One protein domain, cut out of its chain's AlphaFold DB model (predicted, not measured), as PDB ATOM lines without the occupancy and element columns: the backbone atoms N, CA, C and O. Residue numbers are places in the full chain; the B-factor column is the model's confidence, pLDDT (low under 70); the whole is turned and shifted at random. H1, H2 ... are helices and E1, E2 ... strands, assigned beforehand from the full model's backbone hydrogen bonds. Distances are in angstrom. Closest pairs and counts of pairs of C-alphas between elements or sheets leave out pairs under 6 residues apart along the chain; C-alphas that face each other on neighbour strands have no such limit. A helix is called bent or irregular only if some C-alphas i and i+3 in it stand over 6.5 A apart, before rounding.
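This is residues 10 to 151 of the 659 residues of the protein "AaceriAFL132Cp" of Ashbya aceri (UniProt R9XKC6). A small closed barrel of five strands, E1, E3, E4, E7 and E8, opens out at one end into a curled sheet, where E2 pairs beside E1 and the hairpin E5 and E6 pairs beside the later part of E8. This sheet curls round H1, which packs across E1 and E8, while H3 packs on E5; the loop residues 44 to 49 and residues 129 to 134 stick out. The printed part has 142 residues, with eight named strands and four named helices in the order E1 E2 E3 E4 H1 H2 E5 E6 H3 E7 H4 E8. The class is mixed, helices and strands, and the sheet is mixed, E8 and E1 being its parallel pair. The whole is compact, with a radius of gyration of the C-alphas of 16.5 A, yet elongated in outline, spanning 55 by 35 by 30 A.

E1, residues 10 to 19, begins at C-alpha 10 at (-56.068, 18.545, 34.332) and is 28.0 A long from first to last C-alpha. E2 is residues 26 to 29. E3, residues 34 to 42, is 24.5 A long, and E4, residues 51 to 58, is 22.7 A long. H1, residues 59 to 69, begins at C-alpha 59 at (-45.345, 24.289, 44.216) and is 15.4 A long; H2 is residues 71 to 74. E5, residues 84 to 90, is 19.5 A long, and E6, residues 99 to 104, is 14.4 A. H3, residues 105 to 112, is only just irregular, with C-alphas 109 and 112 at 7.0 A. E7, residues 117 to 124, is 21.3 A long, and H4 is residues 126 to 129. E8, residues 138 to 149, is 34.7 A long and ends at C-alpha 149 at (-38.332, 27.229, 61.777).

Round the closed barrel run E1, E3, E4, E7, E8 and back to E1. E1 and E3 are antiparallel, with N 11 and O 34 within hydrogen-bond range at 3.0 A. E3 and E4 are an antiparallel hairpin, with N 39 and O 54 at 3.0 A. E4 and E7 are antiparallel, with N 55 and O 120 at 3.0 A. E7 and E8 are antiparallel, with N 121 and O 141 at 2.8 A. E8 and E1 are parallel, at 29 degrees, with N 142 and O 14 at 3.0 A. The pairing is staggered: E8 pairs with E7 over its residues 138 to 141 and with E5 over its residues 144 to 149. E5 and E8 are antiparallel, with N 88 and O 145 at 2.8 A. Hairpin E5 and E6 has N 89 and O 100 at 3.0 A, and hairpin E1 and E2 has N 15 and O 28 at 2.9 A. H1 is on the barrel, outside it, at a height over the sheet of 7.8 A, and runs across the strands, at 68 degrees to E1 on the local plane. The closest C-alphas of H1 and E1 are those of Val 62 and Ile 15, 7.3 A apart. H3 is on the same sheet; its closest C-alphas to E5 are those of Leu 105 and Tyr 85, 5.4 A apart. H1 and H3 only just touch, with 3 pairs of C-alphas within 8 A, the closest Ala 60 and Arg 109 at 7.4 A. H2 is close to H1 but not clearly touching, with the C-alphas of Cys 67 and Phe 74 at 5.7 A. H4 is not on the barrel. Every O i to N i+4 pair is within hydrogen-bond range in H1, and 2 of 4 in H3; H2 and H4 are too short for such a pair.

The C-alphas of Pro 47 and Gly 79 are the two farthest apart, at 57.5 A. The printed part has no cut, and no link is long. Without the stretches that stand free, the body spans 50 by 30 by 30 A. The mean pLDDT of the printed part is 90.5, and residue 81 and residues 133 to 136 are under 70.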
ATOM      1  N   GLN A  10     -55.304  18.018  33.201       95.56
ATOM      2  CA  GLN A  10     -56.068  18.545  34.332       95.56
ATOM      3  C   GLN A  10     -56.365  17.417  35.329       95.56
ATOM      4  O   GLN A  10     -57.135  16.508  35.018       95.56
ATOM      5  N   MET A  11     -55.760  17.463  36.521       96.50
ATOM      6  CA  MET A  11     -55.883  16.416  37.549       96.50
ATOM      7  C   MET A  11     -56.229  16.982  38.926       96.50
ATOM      8  O   MET A  11     -55.756  18.046  39.314       96.50
ATOM      9  N   LEU A  12     -57.007  16.236  39.715       96.62
ATOM     10  CA  LEU A  12     -57.260  16.587  41.117       96.62
ATOM     11  C   LEU A  12     -56.039  16.237  41.981       96.62
ATOM     12  O   LEU A  12     -55.522  15.118  41.918       96.62
ATOM     13  N   LEU A  13     -55.599  17.171  42.824       97.94
ATOM     14  CA  LEU A  13     -54.475  16.967  43.736       97.94
ATOM     15  C   LEU A  13     -54.924  16.206  44.988       97.94
ATOM     16  O   LEU A  13     -56.006  16.445  45.527       97.94
ATOM     17  N   LYS A  14     -54.070  15.311  45.487       97.75
ATOM     18  CA  LYS A  14     -54.238  14.559  46.737       97.75
ATOM     19  C   LYS A  14     -52.950  14.693  47.548       97.75
ATOM     20  O   LYS A  14     -51.975  13.997  47.279       97.75
ATOM     21  N   ILE A  15     -52.934  15.587  48.529       98.31
ATOM     22  CA  ILE A  15     -51.695  16.004  49.192       98.31
ATOM     23  C   ILE A  15     -51.665  15.422  50.605       98.31
ATOM     24  O   ILE A  15     -52.482  15.788  51.452       98.31
ATOM     25  N   LEU A  16     -50.730  14.502  50.852       97.75
ATOM     26  CA  LEU A  16     -50.444  13.965  52.183       97.75
ATOM     27  C   LEU A  16     -49.316  14.787  52.801       97.75
ATOM     28  O   LEU A  16     -48.214  14.807  52.255       97.75
ATOM     29  N   TYR A  17     -49.547  15.423  53.946       98.00
ATOM     30  CA  TYR A  17     -48.522  16.230  54.608       98.00
ATOM     31  C   TYR A  17     -48.363  15.904  56.092       98.00
ATOM     32  O   TYR A  17     -49.229  15.311  56.724       98.00
ATOM     33  N   THR A  18     -47.206  16.264  56.636       97.62
ATOM     34  CA  THR A  18     -46.849  16.139  58.058       97.62
ATOM     35  C   THR A  18     -46.280  17.470  58.528       97.62
ATOM     36  O   THR A  18     -45.674  18.184  57.726       97.62
ATOM     37  N   VAL A  19     -46.465  17.808  59.802       97.06
ATOM     38  CA  VAL A  19     -45.904  19.017  60.428       97.06
ATOM     39  C   VAL A  19     -45.038  18.583  61.610       97.06
ATOM     40  O   VAL A  19     -45.349  17.587  62.253       97.06
ATOM     41  N   ASP A  20     -43.906  19.250  61.833       93.44
ATOM     42  CA  ASP A  20     -42.987  19.076  62.975       93.44
ATOM     43  C   ASP A  20     -42.583  17.627  63.301       93.44
ATOM     44  O   ASP A  20     -42.203  17.282  64.418       93.44
ATOM     45  N   ASN A  21     -42.558  16.788  62.259       87.62
ATOM     46  CA  ASN A  21     -42.232  15.359  62.307       87.62
ATOM     47  C   ASN A  21     -43.245  14.508  63.092       87.62
ATOM     48  O   ASN A  21     -42.925  13.385  63.488       87.62
ATOM     49  N   GLU A  22     -44.466  15.010  63.287       93.56
ATOM     50  CA  GLU A  22     -45.569  14.237  63.844       93.56
ATOM     51  C   GLU A  22     -45.823  12.951  63.041       93.56
ATOM     52  O   GLU A  22     -45.784  12.928  61.809       93.56
ATOM     53  N   ALA A  23     -46.145  11.866  63.752       91.06
ATOM     54  CA  ALA A  23     -46.529  10.594  63.134       91.06
ATOM     55  C   ALA A  23     -47.899  10.662  62.422       91.06
ATOM     56  O   ALA A  23     -48.239   9.780  61.630       91.06
ATOM     57  N   THR A  24     -48.690  11.695  62.709       94.38
ATOM     58  CA  THR A  24     -49.985  11.999  62.100       94.38
ATOM     59  C   THR A  24     -49.809  12.695  60.752       94.38
ATOM     60  O   THR A  24     -49.482  13.875  60.677       94.38
ATOM     61  N   SER A  25     -50.065  11.968  59.660       96.00
ATOM     62  CA  SER A  25     -50.171  12.571  58.328       96.00
ATOM     63  C   SER A  25     -51.572  13.134  58.084       96.00
ATOM     64  O   SER A  25     -52.550  12.381  58.070       96.00
ATOM     65  N   PHE A  26     -51.647  14.429  57.811       97.62
ATOM     66  CA  PHE A  26     -52.832  15.109  57.304       97.62
ATOM     67  C   PHE A  26     -53.031  14.797  55.812       97.62
ATOM     68  O   PHE A  26     -52.090  14.436  55.098       97.62
ATOM     69  N   LEU A  27     -54.267  14.931  55.330       97.62
ATOM     70  CA  LEU A  27     -54.642  14.694  53.936       97.62
ATOM     71  C   LEU A  27     -55.590  15.797  53.465       97.62
ATOM     72  O   LEU A  27     -56.718  15.876  53.948       97.62
ATOM     73  N   THR A  28     -55.170  16.569  52.464       98.12
ATOM     74  CA  THR A  28     -56.060  17.460  51.706       98.12
ATOM     75  C   THR A  28     -56.255  16.963  50.270       98.12
ATOM     76  O   THR A  28     -55.515  16.102  49.777       98.12
ATOM     77  N   ARG A  29     -57.290  17.471  49.600       97.69
ATOM     78  CA  ARG A  29     -57.583  17.223  48.187       97.69
ATOM     79  C   ARG A  29     -58.102  18.498  47.542       97.69
ATOM     80  O   ARG A  29     -58.994  19.125  48.113       97.69
ATOM     81  N   SER A  30     -57.613  18.835  46.351       97.56
ATOM     82  CA  SER A  30     -58.155  19.980  45.618       97.56
ATOM     83  C   SER A  30     -59.595  19.711  45.173       97.56
ATOM     84  O   SER A  30     -59.989  18.570  44.914       97.56
ATOM     85  N   ARG A  31     -60.402  20.776  45.125       96.00
ATOM     86  CA  ARG A  31     -61.770  20.735  44.573       96.00
ATOM     87  C   ARG A  31     -61.777  20.969  43.066       96.00
ATOM     88  O   ARG A  31     -62.548  20.340  42.350       96.00
ATOM     89  N   GLU A  32     -60.905  21.861  42.616       96.25
ATOM     90  CA  GLU A  32     -60.630  22.137  41.212       96.25
ATOM     91  C   GLU A  32     -59.423  21.303  40.744       96.25
ATOM     92  O   GLU A  32     -58.540  20.994  41.557       96.25
ATOM     93  N   PRO A  33     -59.370  20.891  39.465       96.31
ATOM     94  CA  PRO A  33     -58.175  20.279  38.906       96.31
ATOM     95  C   PRO A  33     -57.059  21.321  38.764       96.31
ATOM     96  O   PRO A  33     -57.321  22.497  38.517       96.31
ATOM     97  N   ALA A  34     -55.819  20.870  38.914       97.06
ATOM     98  CA  ALA A  34     -54.624  21.642  38.610       97.06
ATOM     99  C   ALA A  34     -54.020  21.171  37.271       97.06
ATOM    100  O   ALA A  34     -54.165  19.990  36.925       97.06
ATOM    101  N   PRO A  35     -53.309  22.047  36.536       97.00
ATOM    102  CA  PRO A  35     -52.450  21.630  35.438       97.00
ATOM    103  C   PRO A  35     -51.312  20.742  35.963       97.00
ATOM    104  O   PRO A  35     -50.622  21.079  36.922       97.00
ATOM    105  N   VAL A  36     -51.119  19.593  35.318       97.06
ATOM    106  CA  VAL A  36     -50.077  18.614  35.641       97.06
ATOM    107  C   VAL A  36     -49.390  18.180  34.351       97.06
ATOM    108  O   VAL A  36     -50.036  17.619  33.461       97.06
ATOM    109  N   ARG A  37     -48.070  18.375  34.243       96.56
ATOM    110  CA  ARG A  37     -47.288  17.731  33.177       96.56
ATOM    111  C   ARG A  37     -47.143  16.247  33.498       96.56
ATOM    112  O   ARG A  37     -46.804  15.884  34.619       96.56
ATOM    113  N   VAL A  38     -47.406  15.379  32.525       95.75
ATOM    114  CA  VAL A  38     -47.315  13.920  32.686       95.75
ATOM    115  C   VAL A  38     -46.043  13.417  32.018       95.75
ATOM    116  O   VAL A  38     -45.907  13.539  30.803       95.75
ATOM    117  N   GLU A  39     -45.154  12.787  32.783       95.31
ATOM    118  CA  GLU A  39     -43.913  12.200  32.265       95.31
ATOM    119  C   GLU A  39     -43.853  10.680  32.471       95.31
ATOM    120  O   GLU A  39     -44.464  10.112  33.380       95.31
ATOM    121  N   MET A  40     -43.114  10.014  31.580       93.88
ATOM    122  CA  MET A  40     -42.945   8.559  31.525       93.88
ATOM    123  C   MET A  40     -41.526   8.186  31.969       93.88
ATOM    124  O   MET A  40     -40.629   8.060  31.136       93.88
ATOM    125  N   VAL A  41     -41.313   7.981  33.270       91.56
ATOM    126  CA  VAL A  41     -39.992   7.613  33.806       91.56
ATOM    127  C   VAL A  41     -39.736   6.115  33.588       91.56
ATOM    128  O   VAL A  41     -40.508   5.280  34.075       91.56
ATOM    129  N   PRO A  42     -38.664   5.719  32.878       89.19
ATOM    130  CA  PRO A  42     -38.319   4.315  32.702       89.19
ATOM    131  C   PRO A  42     -37.700   3.752  33.989       89.19
ATOM    132  O   PRO A  42     -36.540   4.020  34.290       89.19
ATOM    133  N   MET A  43     -38.443   2.927  34.737       82.62
ATOM    134  CA  MET A  43     -37.859   2.220  35.882       82.62
ATOM    135  C   MET A  43     -36.747   1.269  35.422       82.62
ATOM    136  O   MET A  43     -36.927   0.464  34.504       82.62
ATOM    137  N   SER A  44     -35.602   1.336  36.100       78.69
ATOM    138  CA  SER A  44     -34.414   0.511  35.845       78.69
ATOM    139  C   SER A  44     -34.535  -0.927  36.376       78.69
ATOM    140  O   SER A  44     -33.701  -1.776  36.058       78.69
ATOM    141  N   SER A  45     -35.569  -1.224  37.168       76.69
ATOM    142  CA  SER A  45     -35.753  -2.495  37.870       76.69
ATOM    143  C   SER A  45     -36.176  -3.655  36.943       76.69
ATOM    144  O   SER A  45     -37.286  -3.626  36.399       76.69
ATOM    145  N   PRO A  46     -35.366  -4.723  36.788       77.31
ATOM    146  CA  PRO A  46     -35.810  -5.963  36.150       77.31
ATOM    147  C   PRO A  46     -36.845  -6.700  37.032       77.31
ATOM    148  O   PRO A  46     -36.863  -6.498  38.246       77.31
ATOM    149  N   PRO A  47     -37.690  -7.592  36.472       71.25
ATOM    150  CA  PRO A  47     -37.629  -8.145  35.114       71.25
ATOM    151  C   PRO A  47     -38.535  -7.453  34.079       71.25
ATOM    152  O   PRO A  47     -38.447  -7.782  32.899       71.25
ATOM    153  N   ALA A  48     -39.411  -6.529  34.483       70.00
ATOM    154  CA  ALA A  48     -40.416  -5.931  33.602       70.00
ATOM    155  C   ALA A  48     -40.187  -4.422  33.438       70.00
ATOM    156  O   ALA A  48     -40.318  -3.670  34.398       70.00
ATOM    157  N   LYS A  49     -39.903  -3.978  32.204       77.12
ATOM    158  CA  LYS A  49     -39.727  -2.560  31.833       77.12
ATOM    159  C   LYS A  49     -41.063  -1.798  31.826       77.12
ATOM    160  O   LYS A  49     -41.528  -1.351  30.779       77.12
ATOM    161  N   VAL A  50     -41.705  -1.688  32.985       84.06
ATOM    162  CA  VAL A  50     -42.898  -0.861  33.182       84.06
ATOM    163  C   VAL A  50     -42.431   0.558  33.491       84.06
ATOM    164  O   VAL A  50     -41.973   0.840  34.595       84.06
ATOM    165  N   ALA A  51     -42.521   1.450  32.506       87.81
ATOM    166  CA  ALA A  51     -42.315   2.873  32.745       87.81
ATOM    167  C   ALA A  51     -43.448   3.423  33.629       87.81
ATOM    168  O   ALA A  51     -44.624   3.115  33.411       87.81
ATOM    169  N   VAL A  52     -43.090   4.218  34.635       90.56
ATOM    170  CA  VAL A  52     -44.026   4.810  35.594       90.56
ATOM    171  C   VAL A  52     -44.464   6.183  35.105       90.56
ATOM    172  O   VAL A  52     -43.649   7.002  34.686       90.56
ATOM    173  N   ARG A  53     -45.772   6.438  35.194       93.69
ATOM    174  CA  ARG A  53     -46.353   7.765  34.989       93.69
ATOM    175  C   ARG A  53     -46.203   8.591  36.260       93.69
ATOM    176  O   ARG A  53     -46.897   8.332  37.247       93.69
ATOM    177  N   ILE A  54     -45.314   9.577  36.217       95.94
ATOM    178  CA  ILE A  54     -45.254  10.649  37.213       95.94
ATOM    179  C   ILE A  54     -46.046  11.854  36.706       95.94
ATOM    180  O   ILE A  54     -46.197  12.049  35.496       95.94
ATOM    181  N   GLY A  55     -46.568  12.648  37.632       96.88
ATOM    182  CA  GLY A  55     -47.118  13.962  37.332       96.88
ATOM    183  C   GLY A  55     -46.269  15.031  37.998       96.88
ATOM    184  O   GLY A  55     -45.810  14.838  39.122       96.88
ATOM    185  N   ILE A  56     -46.058  16.139  37.306       97.31
ATOM    186  CA  ILE A  56     -45.271  17.278  37.769       97.31
ATOM    187  C   ILE A  56     -46.202  18.486  37.851       97.31
ATOM    188  O   ILE A  56     -46.956  18.752  36.914       97.31
ATOM    189  N   VAL A  57     -46.175  19.180  38.987       97.50
ATOM    190  CA  VAL A  57     -47.061  20.309  39.305       97.50
ATOM    191  C   VAL A  57     -46.278  21.419  40.006       97.50
ATOM    192  O   VAL A  57     -45.348  21.141  40.760       97.50
ATOM    193  N   GLU A  58     -46.663  22.670  39.783       97.12
ATOM    194  CA  GLU A  58     -46.089  23.838  40.458       97.12
ATOM    195  C   GLU A  58     -46.315  23.794  41.979       97.12
ATOM    196  O   GLU A  58     -47.410  23.481  42.466       97.12
ATOM    197  N   VAL A  59     -45.287  24.170  42.749       97.44
ATOM    198  CA  VAL A  59     -45.345  24.289  44.216       97.44
ATOM    199  C   VAL A  59     -46.485  25.208  44.656       97.44
ATOM    200  O   VAL A  59     -47.144  24.913  45.656       97.44
ATOM    201  N   ALA A  60     -46.756  26.281  43.907       96.69
ATOM    202  CA  ALA A  60     -47.809  27.248  44.201       96.69
ATOM    203  C   ALA A  60     -49.197  26.592  44.360       96.69
ATOM    204  O   ALA A  60     -49.889  26.839  45.351       96.69
ATOM    205  N   HIS A  61     -49.585  25.689  43.450       97.31
ATOM    206  CA  HIS A  61     -50.857  24.960  43.535       97.31
ATOM    207  C   HIS A  61     -50.918  24.021  44.749       97.31
ATOM    208  O   HIS A  61     -51.933  23.964  45.451       97.31
ATOM    209  N   VAL A  62     -49.827  23.299  45.023       97.88
ATOM    210  CA  VAL A  62     -49.748  22.338  46.134       97.88
ATOM    211  C   VAL A  62     -49.816  23.064  47.482       97.88
ATOM    212  O   VAL A  62     -50.619  22.705  48.346       97.88
ATOM    213  N   LEU A  63     -49.027  24.128  47.658       97.25
ATOM    214  CA  LEU A  63     -49.043  24.942  48.873       97.25
ATOM    215  C   LEU A  63     -50.369  25.680  49.048       97.25
ATOM    216  O   LEU A  63     -50.871  25.733  50.171       97.25
ATOM    217  N   GLY A  64     -50.960  26.203  47.970       96.44
ATOM    218  CA  GLY A  64     -52.259  26.871  48.004       96.44
ATOM    219  C   GLY A  64     -53.344  25.991  48.626       96.44
ATOM    220  O   GLY A  64     -54.013  26.417  49.568       96.44
ATOM    221  N   GLU A  65     -53.471  24.737  48.182       97.75
ATOM    222  CA  GLU A  65     -54.480  23.816  48.721       97.75
ATOM    223  C   GLU A  65     -54.141  23.316  50.142       97.75
ATOM    224  O   GLU A  65     -55.045  23.168  50.965       97.75
ATOM    225  N   VAL A  66     -52.860  23.137  50.499       97.50
ATOM    226  CA  VAL A  66     -52.464  22.848  51.896       97.50
ATOM    227  C   VAL A  66     -52.868  23.997  52.826       97.50
ATOM    228  O   VAL A  66     -53.555  23.767  53.822       97.50
ATOM    229  N   CYS A  67     -52.524  25.237  52.475       95.94
ATOM    230  CA  CYS A  67     -52.788  26.421  53.297       95.94
ATOM    231  C   CYS A  67     -54.285  26.766  53.390       95.94
ATOM    232  O   CYS A  67     -54.735  27.286  54.408       95.94
ATOM    233  N   LYS A  68     -55.058  26.443  52.347       96.44
ATOM    234  CA  LYS A  68     -56.527  26.517  52.297       96.44
ATOM    235  C   LYS A  68     -57.203  25.438  53.153       96.44
ATOM    236  O   LYS A  68     -58.301  25.669  53.650       96.44
ATOM    237  N   SER A  69     -56.554  24.282  53.333       97.31
ATOM    238  CA  SER A  69     -57.084  23.153  54.115       97.31
ATOM    239  C   SER A  69     -56.800  23.220  55.617       97.31
ATOM    240  O   SER A  69     -57.668  22.830  56.391       97.31
ATOM    241  N   SER A  70     -55.632  23.744  56.008       96.56
ATOM    242  CA  SER A  70     -55.229  23.965  57.406       96.56
ATOM    243  C   SER A  70     -54.760  25.409  57.629       96.56
ATOM    244  O   SER A  70     -53.572  25.662  57.882       96.56
ATOM    245  N   PRO A  71     -55.661  26.402  57.505       94.69
ATOM    246  CA  PRO A  71     -55.323  27.798  57.763       94.69
ATOM    247  C   PRO A  71     -54.814  28.016  59.198       94.69
ATOM    248  O   PRO A  71     -53.935  28.840  59.406       94.69
ATOM    249  N   GLU A  72     -55.278  27.247  60.181       93.19
ATOM    250  CA  GLU A  72     -54.828  27.311  61.578       93.19
ATOM    251  C   GLU A  72     -53.344  26.959  61.787       93.19
ATOM    252  O   GLU A  72     -52.745  27.409  62.763       93.19
ATOM    253  N   LEU A  73     -52.733  26.193  60.874       92.75
ATOM    254  CA  LEU A  73     -51.312  25.824  60.934       92.75
ATOM    255  C   LEU A  73     -50.419  26.791  60.144       92.75
ATOM    256  O   LEU A  73     -49.261  27.009  60.514       92.75
ATOM    257  N   PHE A  74     -50.954  27.357  59.056       93.56
ATOM    258  CA  PHE A  74     -50.177  28.068  58.035       93.56
ATOM    259  C   PHE A  74     -50.599  29.528  57.799       93.56
ATOM    260  O   PHE A  74     -50.017  30.182  56.929       93.56
ATOM    261  N   GLN A  75     -51.586  30.074  58.515       88.25
ATOM    262  CA  GLN A  75     -51.905  31.504  58.437       88.25
ATOM    263  C   GLN A  75     -50.652  32.344  58.749       88.25
ATOM    264  O   GLN A  75     -49.999  32.093  59.765       88.25
ATOM    265  N   PRO A  76     -50.315  33.353  57.921       80.75
ATOM    266  CA  PRO A  76     -49.360  34.371  58.334       80.75
ATOM    267  C   PRO A  76     -49.983  35.103  59.526       80.75
ATOM    268  O   PRO A  76     -51.006  35.779  59.396       80.75
ATOM    269  N   ALA A  77     -49.426  34.891  60.717       72.31
ATOM    270  CA  ALA A  77     -49.959  35.494  61.928       72.31
ATOM    271  C   ALA A  77     -49.899  37.021  61.788       72.31
ATOM    272  O   ALA A  77     -48.832  37.574  61.537       72.31
ATOM    273  N   ALA A  78     -51.020  37.719  62.000       77.62
ATOM    274  CA  ALA A  78     -51.119  39.180  61.864       77.62
ATOM    275  C   ALA A  78     -50.385  39.972  62.980       77.62
ATOM    276  O   ALA A  78     -50.745  41.100  63.308       77.62
ATOM    277  N   GLY A  79     -49.366  39.369  63.593       79.50
ATOM    278  CA  GLY A  79     -48.522  39.923  64.643       79.50
ATOM    279  C   GLY A  79     -47.077  39.417  64.512       79.50
ATOM    280  O   GLY A  79     -46.807  38.503  63.738       79.50
ATOM    281  N   PRO A  80     -46.125  39.972  65.280       70.25
ATOM    282  CA  PRO A  80     -44.677  39.859  65.032       70.25
ATOM    283  C   PRO A  80     -44.040  38.482  65.341       70.25
ATOM    284  O   PRO A  80     -42.833  38.394  65.559       70.25
ATOM    285  N   ALA A  81     -44.836  37.413  65.388       68.56
ATOM    286  CA  ALA A  81     -44.424  36.045  65.702       68.56
ATOM    287  C   ALA A  81     -44.825  35.071  64.578       68.56
ATOM    288  O   ALA A  81     -45.389  34.005  64.832       68.56
ATOM    289  N   GLU A  82     -44.554  35.452  63.328       79.44
ATOM    290  CA  GLU A  82     -44.788  34.589  62.170       79.44
ATOM    291  C   GLU A  82     -43.990  33.280  62.305       79.44
ATOM    292  O   GLU A  82     -42.763  33.269  62.440       79.44
ATOM    293  N   SER A  83     -44.721  32.164  62.322       90.12
ATOM    294  CA  SER A  83     -44.152  30.820  62.330       90.12
ATOM    295  C   SER A  83     -43.906  30.382  60.894       90.12
ATOM    296  O   SER A  83     -44.826  29.923  60.223       90.12
ATOM    297  N   ASP A  84     -42.670  30.530  60.434       93.62
ATOM    298  CA  ASP A  84     -42.240  30.014  59.137       93.62
ATOM    299  C   ASP A  84     -41.934  28.508  59.218       93.62
ATOM    300  O   ASP A  84     -41.661  27.966  60.294       93.62
ATOM    301  N   TYR A  85     -41.955  27.826  58.077       96.12
ATOM    302  CA  TYR A  85     -41.719  26.388  57.966       96.12
ATOM    303  C   TYR A  85     -40.759  26.115  56.813       96.12
ATOM    304  O   TYR A  85     -40.979  26.595  55.704       96.12
ATOM    305  N   ASN A  86     -39.735  25.291  57.031       97.19
ATOM    306  CA  ASN A  86     -38.984  24.718  55.924       97.19
ATOM    307  C   ASN A  86     -39.834  23.606  55.300       97.19
ATOM    308  O   ASN A  86     -40.260  22.670  55.987       97.19
ATOM    309  N   VAL A  87     -40.112  23.751  54.011       97.75
ATOM    310  CA  VAL A  87     -40.954  22.866  53.216       97.75
ATOM    311  C   VAL A  87     -40.079  21.796  52.580       97.75
ATOM    312  O   VAL A  87     -39.041  22.094  51.989       97.75
ATOM    313  N   TYR A  88     -40.529  20.549  52.655       97.62
ATOM    314  CA  TYR A  88     -39.929  19.426  51.953       97.62
ATOM    315  C   TYR A  88     -41.009  18.656  51.188       97.62
ATOM    316  O   TYR A  88     -42.118  18.473  51.699       97.62
ATOM    317  N   PHE A  89     -40.670  18.128  50.015       96.81
ATOM    318  CA  PHE A  89     -41.448  17.071  49.361       96.81
ATOM    319  C   PHE A  89     -40.713  15.735  49.485       96.81
ATOM    320  O   PHE A  89     -39.515  15.708  49.764       96.81
ATOM    321  N   LYS A  90     -41.423  14.616  49.330       95.56
ATOM    322  CA  LYS A  90     -40.779  13.314  49.144       95.56
ATOM    323  C   LYS A  90     -40.807  12.967  47.665       95.56
ATOM    324  O   LYS A  90     -41.886  13.026  47.076       95.56
ATOM    325  N   ASP A  91     -39.672  12.559  47.106       91.00
ATOM    326  CA  ASP A  91     -39.679  12.004  45.758       91.00
ATOM    327  C   ASP A  91     -40.486  10.689  45.709       91.00
ATOM    328  O   ASP A  91     -40.677   9.965  46.702       91.00
ATOM    329  N   VAL A  92     -41.038  10.451  44.531       86.31
ATOM    330  CA  VAL A  92     -41.949   9.374  44.163       86.31
ATOM    331  C   VAL A  92     -41.253   8.344  43.272       86.31
ATOM    332  O   VAL A  92     -41.735   7.212  43.200       86.31
ATOM    333  N   VAL A  93     -40.145   8.709  42.613       83.00
ATOM    334  CA  VAL A  93     -39.405   7.822  41.707       83.00
ATOM    335  C   VAL A  93     -38.820   6.630  42.470       83.00
ATOM    336  O   VAL A  93     -39.049   5.493  42.046       83.00
ATOM    337  N   GLU A  94     -38.177   6.844  43.626       80.94
ATOM    338  CA  GLU A  94     -37.698   5.747  44.476       80.94
ATOM    339  C   GLU A  94     -38.446   5.621  45.817       80.94
ATOM    340  O   GLU A  94     -38.806   6.585  46.503       80.94
ATOM    341  N   ALA A  95     -38.687   4.373  46.235       77.56
ATOM    342  CA  ALA A  95     -39.483   4.067  47.425       77.56
ATOM    343  C   ALA A  95     -38.833   4.567  48.730       77.56
ATOM    344  O   ALA A  95     -39.553   5.051  49.610       77.56
ATOM    345  N   ASP A  96     -37.500   4.530  48.801       86.81
ATOM    346  CA  ASP A  96     -36.700   4.798  50.002       86.81
ATOM    347  C   ASP A  96     -35.982   6.165  49.988       86.81
ATOM    348  O   ASP A  96     -35.274   6.499  50.939       86.81
ATOM    349  N   GLU A  97     -36.183   6.984  48.947       83.12
ATOM    350  CA  GLU A  97     -35.565   8.314  48.840       83.12
ATOM    351  C   GLU A  97     -35.936   9.264  50.000       83.12
ATOM    352  O   GLU A  97     -37.047   9.200  50.550       83.12
ATOM    353  N   PRO A  98     -35.025  10.176  50.391       90.69
ATOM    354  CA  PRO A  98     -35.267  11.136  51.456       90.69
ATOM    355  C   PRO A  98     -36.260  12.234  51.040       90.69
ATOM    356  O   PRO A  98     -36.663  12.377  49.889       90.69
ATOM    357  N   PHE A  99     -36.644  13.055  52.017       94.12
ATOM    358  CA  PHE A  99     -37.372  14.295  51.758       94.12
ATOM    359  C   PHE A  99     -36.414  15.374  51.228       94.12
ATOM    360  O   PHE A  99     -35.450  15.728  51.911       94.12
ATOM    361  N   VAL A 100     -36.706  15.925  50.051       95.38
ATOM    362  CA  VAL A 100     -35.949  17.009  49.407       95.38
ATOM    363  C   VAL A 100     -36.486  18.357  49.891       95.38
ATOM    364  O   VAL A 100     -37.695  18.584  49.910       95.38
ATOM    365  N   SER A 101     -35.588  19.249  50.317       96.31
ATOM    366  CA  SER A 101     -35.933  20.578  50.843       96.31
ATOM    367  C   SER A 101     -36.208  21.563  49.707       96.31
ATOM    368  O   SER A 101     -35.327  21.800  48.889       96.31
ATOM    369  N   LEU A 102     -37.387  22.187  49.712       96.69
ATOM    370  CA  LEU A 102     -37.771  23.267  48.793       96.69
ATOM    371  C   LEU A 102     -37.417  24.659  49.340       96.69
ATOM    372  O   LEU A 102     -37.272  25.604  48.575       96.69
ATOM    373  N   GLY A 103     -37.266  24.793  50.661       96.06
ATOM    374  CA  GLY A 103     -36.965  26.065  51.320       96.06
ATOM    375  C   GLY A 103     -38.124  26.588  52.167       96.06
ATOM    376  O   GLY A 103     -39.053  25.856  52.509       96.06
ATOM    377  N   LEU A 104     -38.048  27.860  52.552       96.06
ATOM    378  CA  LEU A 104     -38.984  28.473  53.497       96.06
ATOM    379  C   LEU A 104     -40.361  28.737  52.872       96.06
ATOM    380  O   LEU A 104     -40.461  29.258  51.762       96.06
ATOM    381  N   LEU A 105     -41.428  28.447  53.618       95.56
ATOM    382  CA  LEU A 105     -42.813  28.687  53.206       95.56
ATOM    383  C   LEU A 105     -43.077  30.177  52.939       95.56
ATOM    384  O   LEU A 105     -43.800  30.505  51.999       95.56
ATOM    385  N   SER A 106     -42.464  31.071  53.722       93.00
ATOM    386  CA  SER A 106     -42.497  32.524  53.494       93.00
ATOM    387  C   SER A 106     -41.968  32.924  52.107       93.00
ATOM    388  O   SER A 106     -42.626  33.675  51.390       93.00
ATOM    389  N   LYS A 107     -40.817  32.370  51.703       93.69
ATOM    390  CA  LYS A 107     -40.167  32.587  50.398       93.69
ATOM    391  C   LYS A 107     -40.990  32.034  49.242       93.69
ATOM    392  O   LYS A 107     -41.271  32.753  48.289       93.69
ATOM    393  N   LEU A 108     -41.427  30.781  49.362       94.88
ATOM    394  CA  LEU A 108     -42.223  30.105  48.336       94.88
ATOM    395  C   LEU A 108     -43.548  30.851  48.077       94.88
ATOM    396  O   LEU A 108     -43.958  31.009  46.935       94.88
ATOM    397  N   ARG A 109     -44.179  31.425  49.111       91.94
ATOM    398  CA  ARG A 109     -45.349  32.313  48.955       91.94
ATOM    399  C   ARG A 109     -45.055  33.669  48.299       91.94
ATOM    400  O   ARG A 109     -45.995  34.341  47.891       91.94
ATOM    401  N   GLY A 110     -43.794  34.089  48.226       89.69
ATOM    402  CA  GLY A 110     -43.366  35.384  47.688       89.69
ATOM    403  C   GLY A 110     -43.165  35.428  46.168       89.69
ATOM    404  O   GLY A 110     -42.577  36.391  45.687       89.69
ATOM    405  N   GLY A 111     -43.596  34.396  45.431       85.50
ATOM    406  CA  GLY A 111     -43.381  34.241  43.983       85.50
ATOM    407  C   GLY A 111     -42.149  33.403  43.608       85.50
ATOM    408  O   GLY A 111     -42.019  32.986  42.465       85.50
ATOM    409  N   GLU A 112     -41.278  33.062  44.566       83.56
ATOM    410  CA  GLU A 112     -40.121  32.166  44.341       83.56
ATOM    411  C   GLU A 112     -40.564  30.706  44.052       83.56
ATOM    412  O   GLU A 112     -39.764  29.880  43.621       83.56
ATOM    413  N   ALA A 113     -41.846  30.369  44.268       79.75
ATOM    414  CA  ALA A 113     -42.414  29.048  43.983       79.75
ATOM    415  C   ALA A 113     -42.867  28.821  42.534       79.75
ATOM    416  O   ALA A 113     -43.082  27.663  42.182       79.75
ATOM    417  N   ASP A 114     -43.027  29.864  41.716       81.00
ATOM    418  CA  ASP A 114     -43.666  29.737  40.395       81.00
ATOM    419  C   ASP A 114     -42.769  28.965  39.400       81.00
ATOM    420  O   ASP A 114     -43.259  28.242  38.538       81.00
ATOM    421  N   GLU A 115     -41.445  29.016  39.588       89.06
ATOM    422  CA  GLU A 115     -40.469  28.166  38.882       89.06
ATOM    423  C   GLU A 115     -40.248  26.797  39.565       89.06
ATOM    424  O   GLU A 115     -39.610  25.905  39.001       89.06
ATOM    425  N   THR A 116     -40.742  26.605  40.794       95.81
ATOM    426  CA  THR A 116     -40.450  25.405  41.589       95.81
ATOM    427  C   THR A 116     -41.496  24.318  41.343       95.81
ATOM    428  O   THR A 116     -42.681  24.484  41.637       95.81
ATOM    429  N   LEU A 117     -41.052  23.158  40.860       96.38
ATOM    430  CA  LEU A 117     -41.909  22.019  40.522       96.38
ATOM    431  C   LEU A 117     -41.822  20.891  41.566       96.38
ATOM    432  O   LEU A 117     -40.773  20.658  42.164       96.38
ATOM    433  N   VAL A 118     -42.922  20.157  41.757       96.75
ATOM    434  CA  VAL A 118     -43.019  18.975  42.632       96.75
ATOM    435  C   VAL A 118     -43.433  17.752  41.823       96.75
ATOM    436  O   VAL A 118     -44.389  17.804  41.047       96.75
ATOM    437  N   ILE A 119     -42.754  16.628  42.058       96.81
ATOM    438  CA  ILE A 119     -43.105  15.328  41.479       96.81
ATOM    439  C   ILE A 119     -44.144  14.626  42.368       96.81
ATOM    440  O   ILE A 119     -44.010  14.553  43.590       96.81
ATOM    441  N   GLY A 120     -45.190  14.088  41.743       96.50
ATOM    442  CA  GLY A 120     -46.259  13.323  42.376       96.50
ATOM    443  C   GLY A 120     -46.568  12.016  41.642       96.50
ATOM    444  O   GLY A 120     -46.271  11.834  40.457       96.50
ATOM    445  N   ARG A 121     -47.218  11.085  42.342       95.44
ATOM    446  CA  ARG A 121     -47.658   9.803  41.784       95.44
ATOM    447  C   ARG A 121     -49.008   9.960  41.100       95.44
ATOM    448  O   ARG A 121     -49.984  10.311  41.758       95.44
ATOM    449  N   ILE A 122     -49.107   9.614  39.817       95.88
ATOM    450  CA  ILE A 122     -50.414   9.542  39.154       95.88
ATOM    451  C   ILE A 122     -51.151   8.293  39.649       95.88
ATOM    452  O   ILE A 122     -50.744   7.152  39.419       95.88
ATOM    453  N   CYS A 123     -52.249   8.531  40.357       93.94
ATOM    454  CA  CYS A 123     -53.134   7.528  40.924       93.94
ATOM    455  C   CYS A 123     -54.421   7.456  40.093       93.94
ATOM    456  O   CYS A 123     -55.243   8.378  40.106       93.94
ATOM    457  N   THR A 124     -54.607   6.339  39.388       90.69
ATOM    458  CA  THR A 124     -55.857   5.995  38.703       90.69
ATOM    459  C   THR A 124     -56.891   5.523  39.725       90.69
ATOM    460  O   THR A 124     -56.717   4.507  40.402       90.69
ATOM    461  N   ASN A 125     -57.984   6.271  39.876       82.94
ATOM    462  CA  ASN A 125     -59.075   5.876  40.768       82.94
ATOM    463  C   ASN A 125     -59.766   4.615  40.229       82.94
ATOM    464  O   ASN A 125     -60.025   4.519  39.034       82.94
ATOM    465  N   PHE A 126     -60.131   3.660  41.095       79.94
ATOM    466  CA  PHE A 126     -60.758   2.391  40.671       79.94
ATOM    467  C   PHE A 126     -62.037   2.593  39.830       79.94
ATOM    468  O   PHE A 126     -62.372   1.768  38.984       79.94
ATOM    469  N   THR A 127     -62.721   3.726  40.001       77.94
ATOM    470  CA  THR A 127     -63.865   4.151  39.180       77.94
ATOM    471  C   THR A 127     -63.544   4.306  37.689       77.94
ATOM    472  O   THR A 127     -64.445   4.111  36.878       77.94
ATOM    473  N   SER A 128     -62.292   4.580  37.297       76.25
ATOM    474  CA  SER A 128     -61.887   4.648  35.883       76.25
ATOM    475  C   SER A 128     -61.723   3.271  35.227       76.25
ATOM    476  O   SER A 128     -61.587   3.194  34.009       76.25
ATOM    477  N   LEU A 129     -61.727   2.184  36.011       79.00
ATOM    478  CA  LEU A 129     -61.717   0.803  35.511       79.00
ATOM    479  C   LEU A 129     -63.131   0.279  35.206       79.00
ATOM    480  O   LEU A 129     -63.274  -0.783  34.600       79.00
ATOM    481  N   LEU A 130     -64.179   0.995  35.628       83.69
ATOM    482  CA  LEU A 130     -65.564   0.607  35.377       83.69
ATOM    483  C   LEU A 130     -65.977   1.022  33.952       83.69
ATOM    484  O   LEU A 130     -65.880   2.205  33.616       83.69
ATOM    485  N   PRO A 131     -66.473   0.102  33.102       77.69
ATOM    486  CA  PRO A 131     -66.944   0.455  31.766       77.69
ATOM    487  C   PRO A 131     -68.181   1.357  31.871       77.69
ATOM    488  O   PRO A 131     -69.212   0.950  32.397       77.69
ATOM    489  N   GLY A 132     -68.061   2.594  31.381       78.06
ATOM    490  CA  GLY A 132     -69.072   3.648  31.544       78.06
ATOM    491  C   GLY A 132     -68.775   4.650  32.667       78.06
ATOM    492  O   GLY A 132     -69.479   5.649  32.778       78.06
ATOM    493  N   GLY A 133     -67.717   4.444  33.461       69.19
ATOM    494  CA  GLY A 133     -67.165   5.491  34.320       69.19
ATOM    495  C   GLY A 133     -66.651   6.674  33.490       69.19
ATOM    496  O   GLY A 133     -66.136   6.490  32.383       69.19
ATOM    497  N   ALA A 134     -66.788   7.893  34.018       67.12
ATOM    498  CA  ALA A 134     -66.281   9.094  33.360       67.12
ATOM    499  C   ALA A 134     -64.762   8.973  33.131       67.12
ATOM    500  O   ALA A 134     -63.994   8.742  34.069       67.12
ATOM    501  N   ARG A 135     -64.327   9.097  31.869       60.75
ATOM    502  CA  ARG A 135     -62.905   9.011  31.508       60.75
ATOM    503  C   ARG A 135     -62.126  10.144  32.185       60.75
ATOM    504  O   ARG A 135     -62.559  11.287  32.139       60.75
ATOM    505  N   GLY A 136     -60.942   9.834  32.712       62.72
ATOM    506  CA  GLY A 136     -59.925  10.852  33.005       62.72
ATOM    507  C   GLY A 136     -59.895  11.445  34.416       62.72
ATOM    508  O   GLY A 136     -59.084  12.333  34.640       62.72
ATOM    509  N   CYS A 137     -60.675  10.957  35.390       82.75
ATOM    510  CA  CYS A 137     -60.492  11.342  36.804       82.75
ATOM    511  C   CYS A 137     -59.249  10.674  37.435       82.75
ATOM    512  O   CYS A 137     -59.339   9.902  38.397       82.75
ATOM    513  N   GLU A 138     -58.079  10.960  36.867       93.56
ATOM    514  CA  GLU A 138     -56.779  10.692  37.473       93.56
ATOM    515  C   GLU A 138     -56.516  11.704  38.600       93.56
ATOM    516  O   GLU A 138     -57.021  12.829  38.596       93.56
ATOM    517  N   THR A 139     -55.762  11.276  39.609       95.81
ATOM    518  CA  THR A 139     -55.415  12.097  40.778       95.81
ATOM    519  C   THR A 139     -53.910  12.124  40.962       95.81
ATOM    520  O   THR A 139     -53.285  11.067  40.907       95.81
ATOM    521  N   LEU A 140     -53.334  13.297  41.220       97.44
ATOM    522  CA  LEU A 140     -51.912  13.423  41.525       97.44
ATOM    523  C   LEU A 140     -51.695  13.337  43.037       97.44
ATOM    524  O   LEU A 140     -52.109  14.224  43.783       97.44
ATOM    525  N   GLU A 141     -51.057  12.265  43.500       97.06
ATOM    526  CA  GLU A 141     -50.689  12.094  44.903       97.06
ATOM    527  C   GLU A 141     -49.309  12.700  45.182       97.06
ATOM    528  O   GLU A 141     -48.296  12.208  44.690       97.06
ATOM    529  N   VAL A 142     -49.278  13.760  45.990       97.69
ATOM    530  CA  VAL A 142     -48.054  14.467  46.400       97.69
ATOM    531  C   VAL A 142     -47.841  14.257  47.898       97.69
ATOM    532  O   VAL A 142     -48.800  14.303  48.673       97.69
ATOM    533  N   LYS A 143     -46.592  14.038  48.329       97.31
ATOM    534  CA  LYS A 143     -46.250  13.889  49.751       97.31
ATOM    535  C   LYS A 143     -45.309  14.995  50.218       97.31
ATOM    536  O   LYS A 143     -44.237  15.173  49.649       97.31
ATOM    537  N   MET A 144     -45.687  15.692  51.286       97.94
ATOM    538  CA  MET A 144     -44.938  16.816  51.853       97.94
ATOM    539  C   MET A 144     -44.645  16.653  53.350       97.94
ATOM    540  O   MET A 144     -45.224  15.818  54.053       97.94
ATOM    541  N   ARG A 145     -43.733  17.487  53.842       97.56
ATOM    542  CA  ARG A 145     -43.380  17.641  55.251       97.56
ATOM    543  C   ARG A 145     -43.020  19.099  55.502       97.56
ATOM    544  O   ARG A 145     -42.258  19.686  54.743       97.56
ATOM    545  N   PHE A 146     -43.559  19.662  56.570       97.81
ATOM    546  CA  PHE A 146     -43.294  21.022  57.023       97.81
ATOM    547  C   PHE A 146     -42.549  20.931  58.354       97.81
ATOM    548  O   PHE A 146     -43.002  20.240  59.262       97.81
ATOM    549  N   SER A 147     -41.401  21.594  58.471       97.00
ATOM    550  CA  SER A 147     -40.645  21.672  59.728       97.00
ATOM    551  C   SER A 147     -40.559  23.126  60.161       97.00
ATOM    552  O   SER A 147     -39.918  23.933  59.488       97.00
ATOM    553  N   LYS A 148     -41.200  23.465  61.274       95.44
ATOM    554  CA  LYS A 148     -41.275  24.812  61.830       95.44
ATOM    555  C   LYS A 148     -39.883  25.353  62.122       95.44
ATOM    556  O   LYS A 148     -39.065  24.719  62.791       95.44
ATOM    557  N   VAL A 149     -39.612  26.547  61.614       93.38
ATOM    558  CA  VAL A 149     -38.332  27.229  61.777       93.38
ATOM    559  C   VAL A 149     -38.449  28.180  62.957       93.38
ATOM    560  O   VAL A 149     -39.159  29.183  62.911       93.38
ATOM    561  N   LEU A 150     -37.728  27.869  64.034       87.56
ATOM    562  CA  LEU A 150     -37.619  28.739  65.204       87.56
ATOM    563  C   LEU A 150     -36.754  29.962  64.864       87.56
ATOM    564  O   LEU A 150     -35.546  29.997  65.105       87.56
ATOM    565  N   THR A 151     -37.388  30.978  64.281       77.12
ATOM    566  CA  THR A 151     -36.764  32.261  63.956       77.12
ATOM    567  C   THR A 151     -36.222  32.930  65.228       77.12
ATOM    568  O   THR A 151     -36.882  33.002  66.269       77.12
TER     569      THR A 151